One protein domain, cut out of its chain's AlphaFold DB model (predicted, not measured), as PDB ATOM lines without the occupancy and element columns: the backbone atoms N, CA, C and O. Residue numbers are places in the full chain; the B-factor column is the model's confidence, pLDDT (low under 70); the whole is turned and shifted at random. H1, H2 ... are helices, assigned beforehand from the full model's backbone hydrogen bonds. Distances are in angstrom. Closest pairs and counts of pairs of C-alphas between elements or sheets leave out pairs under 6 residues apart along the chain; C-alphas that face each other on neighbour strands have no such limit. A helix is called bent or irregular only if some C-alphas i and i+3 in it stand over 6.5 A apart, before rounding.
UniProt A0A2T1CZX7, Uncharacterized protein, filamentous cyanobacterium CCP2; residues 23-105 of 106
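Overview. This is residues 23 to 105 of the 106 residues of an uncharacterized protein of filamentous cyanobacterium CCP2 (UniProt A0A2T1CZX7). This is an open, flat string of four separate helices: H1, the longest, makes one side, and the rest of the printed part curves in a wide C through H2, H3 and H4 round an empty middle. No helix touches another, and residues 23 to 34, 36 to 52 and 54 to 105 stand free. The printed part has 83 residues, with four named helices in the order H1, H2, H3, H4 along the chain and no named strand; the class is all helix. The whole is extended, with a radius of gyration of the C-alphas of 21.1 A and spans of 54 by 42 by 16 A.

Arrangement. H1, residues 23 to 40, touches no helix. It is apart from H2, residues 59 to 69, and a long link, residues 41 to 58, joins the two. H2 and H3, residues 74 to 85, meet only through their link, the tight link of residues 70 to 73. H3 is apart from H4, residues 100 to 104, with the long link of residues 86 to 99 between them. H1 is apart from H3 and from H4, and H2 is apart from H4. Every O i to N i+4 pair is within hydrogen-bond range in H2 and H3; in H1 it is 10 of 14, and in H4 it is 0 of 1, beside 2 of 2 O i to N i+3 pairs within range.

Along the chain. H1, Lys 23 to Lys 40, begins with C-alpha 23 at (10.251, -22.718, 17.130) and measures 28.5 A from first to last C-alpha. It is neither bent nor irregular, but only just: C-alphas 37 and 40 are 6.5 A apart. H2, Asp 59 to Phe 69, measures 15.1 A and begins with C-alpha 59 at (27.564, -16.529, 24.080). H3, Ile 74 to Leu 85, measures 16.2 A. H4, Asp 100 to Asp 104, measures 8.2 A and ends with C-alpha 104 at (18.602, -7.099, 62.996); it is neither bent nor irregular, but only just, with C-alphas 101 and 104 at 6.1 A.

Size, cuts and confidence. The two C-alphas farthest apart are those of Lys 23 and Leu 89, at 57.0 A, and the first and last printed C-alphas, of Lys 23 and Tyr 105, are 46.5 A apart. The printed part has no cut. The C-alphas of the long link from H1 to H2 lie 8 to 24 A from the mean of the C-alphas, and those of the long link from H3 to H4 lie 17 to 29 A from it. The mean pLDDT of the printed part is 74.5; residues 23 to 54 are under 70, and H1 has a mean of 59.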
ATOM      1  N   LYS A  23       9.409 -22.548  15.925       50.03
ATOM      2  CA  LYS A  23      10.251 -22.718  17.130       50.03
ATOM      3  C   LYS A  23       9.978 -21.718  18.257       50.03
ATOM      4  O   LYS A  23      10.422 -21.937  19.381       50.03
ATOM      5  N   LEU A  24       9.239 -20.642  17.988       50.62
ATOM      6  CA  LEU A  24       8.837 -19.691  19.029       50.62
ATOM      7  C   LEU A  24       7.733 -20.271  19.923       50.62
ATOM      8  O   LEU A  24       7.699 -19.963  21.108       50.62
ATOM      9  N   SER A  25       6.898 -21.171  19.393       57.50
ATOM     10  CA  SER A  25       5.804 -21.789  20.153       57.50
ATOM     11  C   SER A  25       6.296 -22.803  21.191       57.50
ATOM     12  O   SER A  25       5.749 -22.849  22.287       57.50
ATOM     13  N   GLU A  26       7.326 -23.599  20.882       56.84
ATOM     14  CA  GLU A  26       7.906 -24.547  21.852       56.84
ATOM     15  C   GLU A  26       8.664 -23.824  22.972       56.84
ATOM     16  O   GLU A  26       8.563 -24.199  24.138       56.84
ATOM     17  N   GLN A  27       9.374 -22.741  22.641       57.31
ATOM     18  CA  GLN A  27      10.027 -21.881  23.632       57.31
ATOM     19  C   GLN A  27       8.998 -21.162  24.519       57.31
ATOM     20  O   GLN A  27       9.209 -21.046  25.723       57.31
ATOM     21  N   GLN A  28       7.871 -20.722  23.947       59.06
ATOM     22  CA  GLN A  28       6.759 -20.153  24.712       59.06
ATOM     23  C   GLN A  28       6.132 -21.177  25.664       59.06
ATOM     24  O   GLN A  28       5.849 -20.832  26.807       59.06
ATOM     25  N   TYR A  29       5.983 -22.431  25.232       66.25
ATOM     26  CA  TYR A  29       5.425 -23.501  26.061       66.25
ATOM     27  C   TYR A  29       6.336 -23.862  27.245       66.25
ATOM     28  O   TYR A  29       5.873 -23.959  28.379       66.25
ATOM     29  N   LEU A  30       7.649 -23.961  27.015       68.00
ATOM     30  CA  LEU A  30       8.625 -24.194  28.086       68.00
ATOM     31  C   LEU A  30       8.712 -23.014  29.066       68.00
ATOM     32  O   LEU A  30       8.892 -23.218  30.265       68.00
ATOM     33  N   MET A  31       8.545 -21.782  28.577       68.69
ATOM     34  CA  MET A  31       8.461 -20.594  29.432       68.69
ATOM     35  C   MET A  31       7.200 -20.627  30.311       68.69
ATOM     36  O   MET A  31       7.255 -20.259  31.481       68.69
ATOM     37  N   GLU A  32       6.071 -21.084  29.765       67.00
ATOM     38  CA  GLU A  32       4.799 -21.200  30.482       67.00
ATOM     39  C   GLU A  32       4.844 -22.278  31.579       67.00
ATOM     40  O   GLU A  32       4.376 -22.038  32.692       67.00
ATOM     41  N   GLU A  33       5.504 -23.409  31.325       67.62
ATOM     42  CA  GLU A  33       5.721 -24.466  32.323       67.62
ATOM     43  C   GLU A  33       6.629 -23.990  33.478       67.62
ATOM     44  O   GLU A  33       6.349 -24.240  34.657       67.62
ATOM     45  N   LEU A  34       7.670 -23.205  33.168       65.12
ATOM     46  CA  LEU A  34       8.588 -22.648  34.167       65.12
ATOM     47  C   LEU A  34       7.929 -21.534  35.003       65.12
ATOM     48  O   LEU A  34       8.129 -21.486  36.220       65.12
ATOM     49  N   MET A  35       7.072 -20.707  34.389       65.25
ATOM     50  CA  MET A  35       6.277 -19.670  35.069       65.25
ATOM     51  C   MET A  35       5.231 -20.233  36.044       65.25
ATOM     52  O   MET A  35       4.847 -19.545  36.986       65.25
ATOM     53  N   GLN A  36       4.777 -21.477  35.867       55.91
ATOM     54  CA  GLN A  36       3.795 -22.110  36.763       55.91
ATOM     55  C   GLN A  36       4.443 -22.785  37.982       55.91
ATOM     56  O   GLN A  36       3.793 -22.967  39.016       55.91
ATOM     57  N   SER A  37       5.734 -23.121  37.898       53.56
ATOM     58  CA  SER A  37       6.480 -23.752  38.994       53.56
ATOM     59  C   SER A  37       6.814 -22.791  40.149       53.56
ATOM     60  O   SER A  37       6.959 -23.231  41.291       53.56
ATOM     61  N   THR A  38       6.847 -21.477  39.899       48.75
ATOM     62  CA  THR A  38       7.139 -20.443  40.912       48.75
ATOM     63  C   THR A  38       5.942 -20.107  41.809       48.75
ATOM     64  O   THR A  38       6.111 -19.482  42.851       48.75
ATOM     65  N   VAL A  39       4.733 -20.570  41.471       53.53
ATOM     66  CA  VAL A  39       3.492 -20.219  42.193       53.53
ATOM     67  C   VAL A  39       3.265 -21.066  43.457       53.53
ATOM     68  O   VAL A  39       2.438 -20.711  44.295       53.53
ATOM     69  N   LYS A  40       4.003 -22.165  43.668       49.69
ATOM     70  CA  LYS A  40       3.794 -23.037  44.846       49.69
ATOM     71  C   LYS A  40       4.626 -22.699  46.084       49.69
ATOM     72  O   LYS A  40       4.311 -23.219  47.149       49.69
ATOM     73  N   ASN A  41       5.588 -21.784  45.990       45.75
ATOM     74  CA  ASN A  41       6.357 -21.314  47.144       45.75
ATOM     75  C   ASN A  41       6.145 -19.807  47.301       45.75
ATOM     76  O   ASN A  41       6.916 -18.994  46.801       45.75
ATOM     77  N   GLY A  42       5.035 -19.445  47.939       47.94
ATOM     78  CA  GLY A  42       4.665 -18.055  48.156       47.94
ATOM     79  C   GLY A  42       5.634 -17.320  49.082       47.94
ATOM     80  O   GLY A  42       5.817 -17.712  50.229       47.94
ATOM     81  N   ALA A  43       6.154 -16.195  48.602       39.47
ATOM     82  CA  ALA A  43       6.270 -14.964  49.373       39.47
ATOM     83  C   ALA A  43       6.210 -13.789  48.387       39.47
ATOM     84  O   ALA A  43       6.906 -13.769  47.375       39.47
ATOM     85  N   ALA A  44       5.291 -12.864  48.652       50.16
ATOM     86  CA  ALA A  44       4.946 -11.731  47.810       50.16
ATOM     87  C   ALA A  44       6.168 -10.869  47.446       50.16
ATOM     88  O   ALA A  44       6.900 -10.422  48.324       50.16
ATOM     89  N   LEU A  45       6.333 -10.583  46.154       51.31
ATOM     90  CA  LEU A  45       7.247  -9.559  45.655       51.31
ATOM     91  C   LEU A  45       6.425  -8.426  45.035       51.31
ATOM     92  O   LEU A  45       6.298  -8.336  43.818       51.31
ATOM     93  N   ASP A  46       5.923  -7.528  45.884       53.09
ATOM     94  CA  ASP A  46       5.786  -6.115  45.513       53.09
ATOM     95  C   ASP A  46       7.174  -5.476  45.632       53.09
ATOM     96  O   ASP A  46       7.511  -4.705  46.524       53.09
ATOM     97  N   SER A  47       8.037  -5.876  44.714       54.97
ATOM     98  CA  SER A  47       9.223  -5.140  44.338       54.97
ATOM     99  C   SER A  47       9.258  -5.308  42.845       54.97
ATOM    100  O   SER A  47       9.200  -6.435  42.347       54.97
ATOM    101  N   ARG A  48       9.264  -4.190  42.124       53.19
ATOM    102  CA  ARG A  48       9.474  -4.126  40.681       53.19
ATOM    103  C   ARG A  48      10.883  -4.650  40.412       53.19
ATOM    104  O   ARG A  48      11.812  -3.890  40.177       53.19
ATOM    105  N   SER A  49      11.021  -5.962  40.540       54.12
ATOM    106  CA  SER A  49      12.232  -6.722  40.370       54.12
ATOM    107  C   SER A  49      12.508  -6.653  38.886       54.12
ATOM    108  O   SER A  49      11.963  -7.415  38.094       54.12
ATOM    109  N   SER A  50      13.335  -5.694  38.487       54.47
ATOM    110  CA  SER A  50      13.934  -5.658  37.155       54.47
ATOM    111  C   SER A  50      14.805  -6.896  36.884       54.47
ATOM    112  O   SER A  50      15.303  -7.052  35.778       54.47
ATOM    113  N   ALA A  51      14.956  -7.781  37.877       57.38
ATOM    114  CA  ALA A  51      15.558  -9.104  37.773       57.38
ATOM    115  C   ALA A  51      14.529 -10.240  37.581       57.38
ATOM    116  O   ALA A  51      14.912 -11.409  37.516       57.38
ATOM    117  N   ALA A  52      13.228  -9.943  37.488       62.50
ATOM    118  CA  ALA A  52      12.233 -10.943  37.127       62.50
ATOM    119  C   ALA A  52      12.362 -11.244  35.627       62.50
ATOM    120  O   ALA A  52      11.910 -10.470  34.785       62.50
ATOM    121  N   LEU A  53      12.974 -12.402  35.351       58.97
ATOM    122  CA  LEU A  53      13.373 -12.967  34.057       58.97
ATOM    123  C   LEU A  53      14.786 -12.563  33.602       58.97
ATOM    124  O   LEU A  53      14.978 -11.989  32.531       58.97
ATOM    125  N   LEU A  54      15.799 -12.940  34.393       66.00
ATOM    126  CA  LEU A  54      17.172 -13.071  33.896       66.00
ATOM    127  C   LEU A  54      17.209 -14.187  32.844       66.00
ATOM    128  O   LEU A  54      17.474 -15.348  33.151       66.00
ATOM    129  N   ILE A  55      16.901 -13.840  31.594       75.88
ATOM    130  CA  ILE A  55      17.249 -14.680  30.450       75.88
ATOM    131  C   ILE A  55      18.761 -14.921  30.559       75.88
ATOM    132  O   ILE A  55      19.504 -13.935  30.636       75.88
ATOM    133  N   PRO A  56      19.232 -16.182  30.602       79.56
ATOM    134  CA  PRO A  56      20.658 -16.456  30.659       79.56
ATOM    135  C   PRO A  56      21.370 -15.739  29.514       79.56
ATOM    136  O   PRO A  56      20.912 -15.790  28.367       79.56
ATOM    137  N   LEU A  57      22.472 -15.058  29.828       85.00
ATOM    138  CA  LEU A  57      23.296 -14.416  28.812       85.00
ATOM    139  C   LEU A  57      23.735 -15.471  27.797       85.00
ATOM    140  O   LEU A  57      24.220 -16.539  28.171       85.00
ATOM    141  N   ARG A  58      23.541 -15.182  26.512       90.81
ATOM    142  CA  ARG A  58      24.010 -16.061  25.438       90.81
ATOM    143  C   ARG A  58      25.478 -15.773  25.153       90.81
ATOM    144  O   ARG A  58      25.958 -14.682  25.441       90.81
ATOM    145  N   ASP A  59      26.152 -16.690  24.466       93.00
ATOM    146  CA  ASP A  59      27.564 -16.529  24.080       93.00
ATOM    147  C   ASP A  59      27.838 -15.208  23.344       93.00
ATOM    148  O   ASP A  59      28.840 -14.544  23.586       93.00
ATOM    149  N   ARG A  60      26.897 -14.762  22.501       92.75
ATOM    150  CA  ARG A  60      26.958 -13.453  21.830       92.75
ATOM    151  C   ARG A  60      26.983 -12.288  22.822       92.75
ATOM    152  O   ARG A  60      27.683 -11.304  22.600       92.75
ATOM    153  N   ASP A  61      26.171 -12.372  23.869       92.25
ATOM    154  CA  ASP A  61      26.055 -11.319  24.873       92.25
ATOM    155  C   ASP A  61      27.338 -11.279  25.717       92.25
ATOM    156  O   ASP A  61      27.879 -10.203  25.946       92.25
ATOM    157  N   LEU A  62      27.898 -12.446  26.059       91.56
ATOM    158  CA  LEU A  62      29.201 -12.556  26.723       91.56
ATOM    159  C   LEU A  62      30.347 -12.008  25.867       91.56
ATOM    160  O   LEU A  62      31.172 -11.264  26.385       91.56
ATOM    161  N   GLN A  63      30.379 -12.308  24.564       92.25
ATOM    162  CA  GLN A  63      31.379 -11.744  23.654       92.25
ATOM    163  C   GLN A  63      31.255 -10.222  23.564       92.25
ATOM    164  O   GLN A  63      32.252  -9.520  23.642       92.25
ATOM    165  N   SER A  64      30.029  -9.701  23.468       89.69
ATOM    166  CA  SER A  64      29.795  -8.253  23.407       89.69
ATOM    167  C   SER A  64      30.249  -7.549  24.688       89.69
ATOM    168  O   SER A  64      30.816  -6.463  24.626       89.69
ATOM    169  N   LEU A  65      30.015  -8.166  25.852       89.06
ATOM    170  CA  LEU A  65      30.527  -7.666  27.128       89.06
ATOM    171  C   LEU A  65      32.053  -7.759  27.176       89.06
ATOM    172  O   LEU A  65      32.700  -6.806  27.589       89.06
ATOM    173  N   SER A  66      32.629  -8.867  26.712       87.75
ATOM    174  CA  SER A  66      34.080  -9.026  26.628       87.75
ATOM    175  C   SER A  66      34.706  -7.938  25.766       87.75
ATOM    176  O   SER A  66      35.689  -7.355  26.185       87.75
ATOM    177  N   ASP A  67      34.136  -7.632  24.602       88.00
ATOM    178  CA  ASP A  67      34.654  -6.599  23.704       88.00
ATOM    179  C   ASP A  67      34.504  -5.199  24.320       88.00
ATOM    180  O   ASP A  67      35.401  -4.368  24.199       88.00
ATOM    181  N   LEU A  68      33.397  -4.946  25.027       84.44
ATOM    182  CA  LEU A  68      33.158  -3.687  25.737       84.44
ATOM    183  C   LEU A  68      34.176  -3.462  26.867       84.44
ATOM    184  O   LEU A  68      34.628  -2.338  27.070       84.44
ATOM    185  N   PHE A  69      34.526  -4.528  27.591       82.50
ATOM    186  CA  PHE A  69      35.469  -4.495  28.710       82.50
ATOM    187  C   PHE A  69      36.905  -4.879  28.321       82.50
ATOM    188  O   PHE A  69      37.769  -4.936  29.186       82.50
ATOM    189  N   ALA A  70      37.188  -5.119  27.041       82.19
ATOM    190  CA  ALA A  70      38.541  -5.332  26.524       82.19
ATOM    191  C   ALA A  70      39.217  -4.016  26.109       82.19
ATOM    192  O   ALA A  70      40.214  -4.038  25.395       82.19
ATOM    193  N   SER A  71      38.658  -2.867  26.502       79.50
ATOM    194  CA  SER A  71      39.258  -1.573  26.202       79.50
ATOM    195  C   SER A  71      40.548  -1.389  26.999       79.50
ATOM    196  O   SER A  71      40.525  -1.398  28.229       79.50
ATOM    197  N   ASP A  72      41.650  -1.137  26.293       80.94
ATOM    198  CA  ASP A  72      42.952  -0.780  26.877       80.94
ATOM    199  C   ASP A  72      42.881   0.512  27.724       80.94
ATOM    200  O   ASP A  72      43.788   0.830  28.484       80.94
ATOM    201  N   GLU A  73      41.792   1.275  27.603       84.25
ATOM    202  CA  GLU A  73      41.580   2.536  28.316       84.25
ATOM    203  C   GLU A  73      41.018   2.350  29.734       84.25
ATOM    204  O   GLU A  73      40.899   3.331  30.467       84.25
ATOM    205  N   ILE A  74      40.665   1.126  30.148       86.62
ATOM    206  CA  ILE A  74      40.053   0.877  31.467       86.62
ATOM    207  C   ILE A  74      40.962   1.332  32.608       86.62
ATOM    208  O   ILE A  74      40.471   1.938  33.556       86.62
ATOM    209  N   GLU A  75      42.270   1.116  32.493       87.94
ATOM    210  CA  GLU A  75      43.255   1.544  33.494       87.94
ATOM    211  C   GLU A  75      43.302   3.076  33.612       87.94
ATOM    212  O   GLU A  75      43.301   3.629  34.708       87.94
ATOM    213  N   ALA A  76      43.249   3.786  32.481       90.75
ATOM    214  CA  ALA A  76      43.215   5.248  32.467       90.75
ATOM    215  C   ALA A  76      41.902   5.803  33.048       90.75
ATOM    216  O   ALA A  76      41.905   6.821  33.740       90.75
ATOM    217  N   ILE A  77      40.777   5.129  32.782       90.19
ATOM    218  CA  ILE A  77      39.474   5.463  33.367       90.19
ATOM    219  C   ILE A  77      39.496   5.222  34.881       90.19
ATOM    220  O   ILE A  77      38.998   6.057  35.634       90.19
ATOM    221  N   GLU A  78      40.083   4.115  35.340       90.94
ATOM    222  CA  GLU A  78      40.250   3.812  36.764       90.94
ATOM    223  C   GLU A  78      41.073   4.897  37.468       90.94
ATOM    224  O   GLU A  78      40.626   5.445  38.480       90.94
ATOM    225  N   GLU A  79      42.229   5.268  36.912       93.50
ATOM    226  CA  GLU A  79      43.077   6.329  37.464       93.50
ATOM    227  C   GLU A  79      42.339   7.672  37.555       93.50
ATOM    228  O   GLU A  79      42.425   8.350  38.586       93.50
ATOM    229  N   ASP A  80      41.585   8.057  36.520       93.75
ATOM    230  CA  ASP A  80      40.801   9.295  36.528       93.75
ATOM    231  C   ASP A  80      39.695   9.254  37.592       93.75
ATOM    232  O   ASP A  80      39.537  10.198  38.373       93.75
ATOM    233  N   ILE A  81      38.964   8.141  37.697       90.69
ATOM    234  CA  ILE A  81      37.935   7.960  38.727       90.69
ATOM    235  C   ILE A  81      38.556   8.089  40.121       90.69
ATOM    236  O   ILE A  81      38.060   8.873  40.932       90.69
ATOM    237  N   LEU A  82      39.662   7.394  40.401       89.44
ATOM    238  CA  LEU A  82      40.350   7.461  41.694       89.44
ATOM    239  C   LEU A  82      40.849   8.880  42.004       89.44
ATOM    240  O   LEU A  82      40.659   9.386  43.117       89.44
ATOM    241  N   CYS A  83      41.424   9.569  41.016       90.62
ATOM    242  CA  CYS A  83      41.845  10.963  41.155       90.62
ATOM    243  C   CYS A  83      40.679  11.895  41.498       90.62
ATOM    244  O   CYS A  83      40.856  12.853  42.251       90.62
ATOM    245  N   ASN A  84      39.483  11.645  40.969       89.25
ATOM    246  CA  ASN A  84      38.305  12.447  41.281       89.25
ATOM    247  C   ASN A  84      37.697  12.078  42.641       89.25
ATOM    248  O   ASN A  84      37.349  12.974  43.410       89.25
ATOM    249  N   LEU A  85      37.617  10.788  42.974       85.56
ATOM    250  CA  LEU A  85      37.076  10.315  44.251       85.56
ATOM    251  C   LEU A  85      37.903  10.802  45.442       85.56
ATOM    252  O   LEU A  85      37.335  11.277  46.420       85.56
ATOM    253  N   THR A  86      39.233  10.790  45.336       84.81
ATOM    254  CA  THR A  86      40.136  11.301  46.389       84.81
ATOM    255  C   THR A  86      39.982  12.801  46.660       84.81
ATOM    256  O   THR A  86      40.414  13.295  47.701       84.81
ATOM    257  N   ARG A  87      39.358  13.547  45.742       87.06
ATOM    258  CA  ARG A  87      39.083  14.983  45.895       87.06
ATOM    259  C   ARG A  87      37.739  15.265  46.563       87.06
ATOM    260  O   ARG A  87      37.475  16.422  46.900       87.06
ATOM    261  N   LEU A  88      36.892  14.252  46.741       81.25
ATOM    262  CA  LEU A  88      35.618  14.378  47.437       81.25
ATOM    263  C   LEU A  88      35.859  14.200  48.939       81.25
ATOM    264  O   LEU A  88      36.211  13.121  49.403       81.25
ATOM    265  N   LEU A  89      35.689  15.289  49.693       78.06
ATOM    266  CA  LEU A  89      35.677  15.270  51.153       78.06
ATOM    267  C   LEU A  89      34.275  15.629  51.663       78.06
ATOM    268  O   LEU A  89      33.706  16.622  51.193       78.06
ATOM    269  N   PRO A  90      33.736  14.893  52.653       82.06
ATOM    270  CA  PRO A  90      34.334  13.727  53.320       82.06
ATOM    271  C   PRO A  90      34.406  12.491  52.411       82.06
ATOM    272  O   PRO A  90      33.708  12.425  51.398       82.06
ATOM    273  N   GLU A  91      35.256  11.534  52.784       74.75
ATOM    274  CA  GLU A  91      35.337  10.244  52.098       74.75
ATOM    275  C   GLU A  91      33.947   9.580  52.086       74.75
ATOM    276  O   GLU A  91      33.282   9.551  53.129       74.75
ATOM    277  N   PRO A  92      33.456   9.104  50.931       77.25
ATOM    278  CA  PRO A  92      32.156   8.452  50.886       77.25
ATOM    279  C   PRO A  92      32.205   7.092  51.594       77.25
ATOM    280  O   PRO A  92      33.230   6.419  51.606       77.25
ATOM    281  N   CYS A  93      31.069   6.664  52.141       79.56
ATOM    282  CA  CYS A  93      30.904   5.411  52.884       79.56
ATOM    283  C   CYS A  93      30.891   4.155  51.981       79.56
ATOM    284  O   CYS A  93      29.998   3.322  52.092       79.56
ATOM    285  N   TRP A  94      31.831   4.033  51.034       77.25
ATOM    286  CA  TRP A  94      31.860   2.945  50.042       77.25
ATOM    287  C   TRP A  94      32.049   1.556  50.658       77.25
ATOM    288  O   TRP A  94      31.544   0.577  50.113       77.25
ATOM    289  N   GLU A  95      32.794   1.476  51.761       79.56
ATOM    290  CA  GLU A  95      33.079   0.212  52.448       79.56
ATOM    291  C   GLU A  95      31.996  -0.178  53.459       79.56
ATOM    292  O   GLU A  95      31.931  -1.337  53.872       79.56
ATOM    293  N   ASP A  96      31.119   0.759  53.828       86.62
ATOM    294  CA  ASP A  96      30.016   0.471  54.731       86.62
ATOM    295  C   ASP A  96      28.953  -0.315  53.963       86.62
ATOM    296  O   ASP A  96      28.384   0.164  52.977       86.62
ATOM    297  N   ASN A  97      28.656  -1.535  54.414       83.00
ATOM    298  CA  ASN A  97      27.576  -2.307  53.827       83.00
ATOM    299  C   ASN A  97      26.249  -1.582  54.115       83.00
ATOM    300  O   ASN A  97      25.807  -1.532  55.270       83.00
ATOM    301  N   PRO A  98      25.546  -1.067  53.086       83.25
ATOM    302  CA  PRO A  98      24.326  -0.291  53.291       83.25
ATOM    303  C   PRO A  98      23.191  -1.136  53.883       83.25
ATOM    304  O   PRO A  98      22.164  -0.592  54.279       83.25
ATOM    305  N   PHE A  99      23.366  -2.457  53.937       85.75
ATOM    306  CA  PHE A  99      22.412  -3.428  54.444       85.75
ATOM    307  C   PHE A  99      22.777  -3.988  55.820       85.75
ATOM    308  O   PHE A  99      22.078  -4.882  56.285       85.75
ATOM    309  N   ASP A 100      23.815  -3.493  56.501       86.81
ATOM    310  CA  ASP A 100      24.161  -3.996  57.841       86.81
ATOM    311  C   ASP A 100      23.009  -3.851  58.841       86.81
ATOM    312  O   ASP A 100      22.807  -4.723  59.680       86.81
ATOM    313  N   PHE A 101      22.166  -2.826  58.679       85.75
ATOM    314  CA  PHE A 101      20.952  -2.668  59.482       85.75
ATOM    315  C   PHE A 101      19.962  -3.833  59.325       85.75
ATOM    316  O   PHE A 101      19.172  -4.072  60.230       85.75
ATOM    317  N   LEU A 102      19.970  -4.551  58.192       87.44
ATOM    318  CA  LEU A 102      19.049  -5.663  57.932       87.44
ATOM    319  C   LEU A 102      19.388  -6.917  58.737       87.44
ATOM    320  O   LEU A 102      18.517  -7.773  58.877       87.44
ATOM    321  N   GLN A 103      20.601  -7.021  59.289       81.31
ATOM    322  CA  GLN A 103      20.982  -8.150  60.145       81.31
ATOM    323  C   GLN A 103      20.098  -8.248  61.399       81.31
ATOM    324  O   GLN A 103      19.896  -9.341  61.915       81.31
ATOM    325  N   ASP A 104      19.514  -7.133  61.848       85.44
ATOM    326  CA  ASP A 104      18.602  -7.099  62.996       85.44
ATOM    327  C   ASP A 104      17.150  -7.491  62.644       85.44
ATOM    328  O   ASP A 104      16.313  -7.631  63.541       85.44
ATOM    329  N   TYR A 105      16.821  -7.647  61.353       81.75
ATOM    330  CA  TYR A 105      15.448  -7.857  60.863       81.75
ATOM    331  C   TYR A 105      15.224  -9.182  60.106       81.75
ATOM    332  O   TYR A 105      14.063  -9.506  59.834       81.75
TER     333      TYR A 105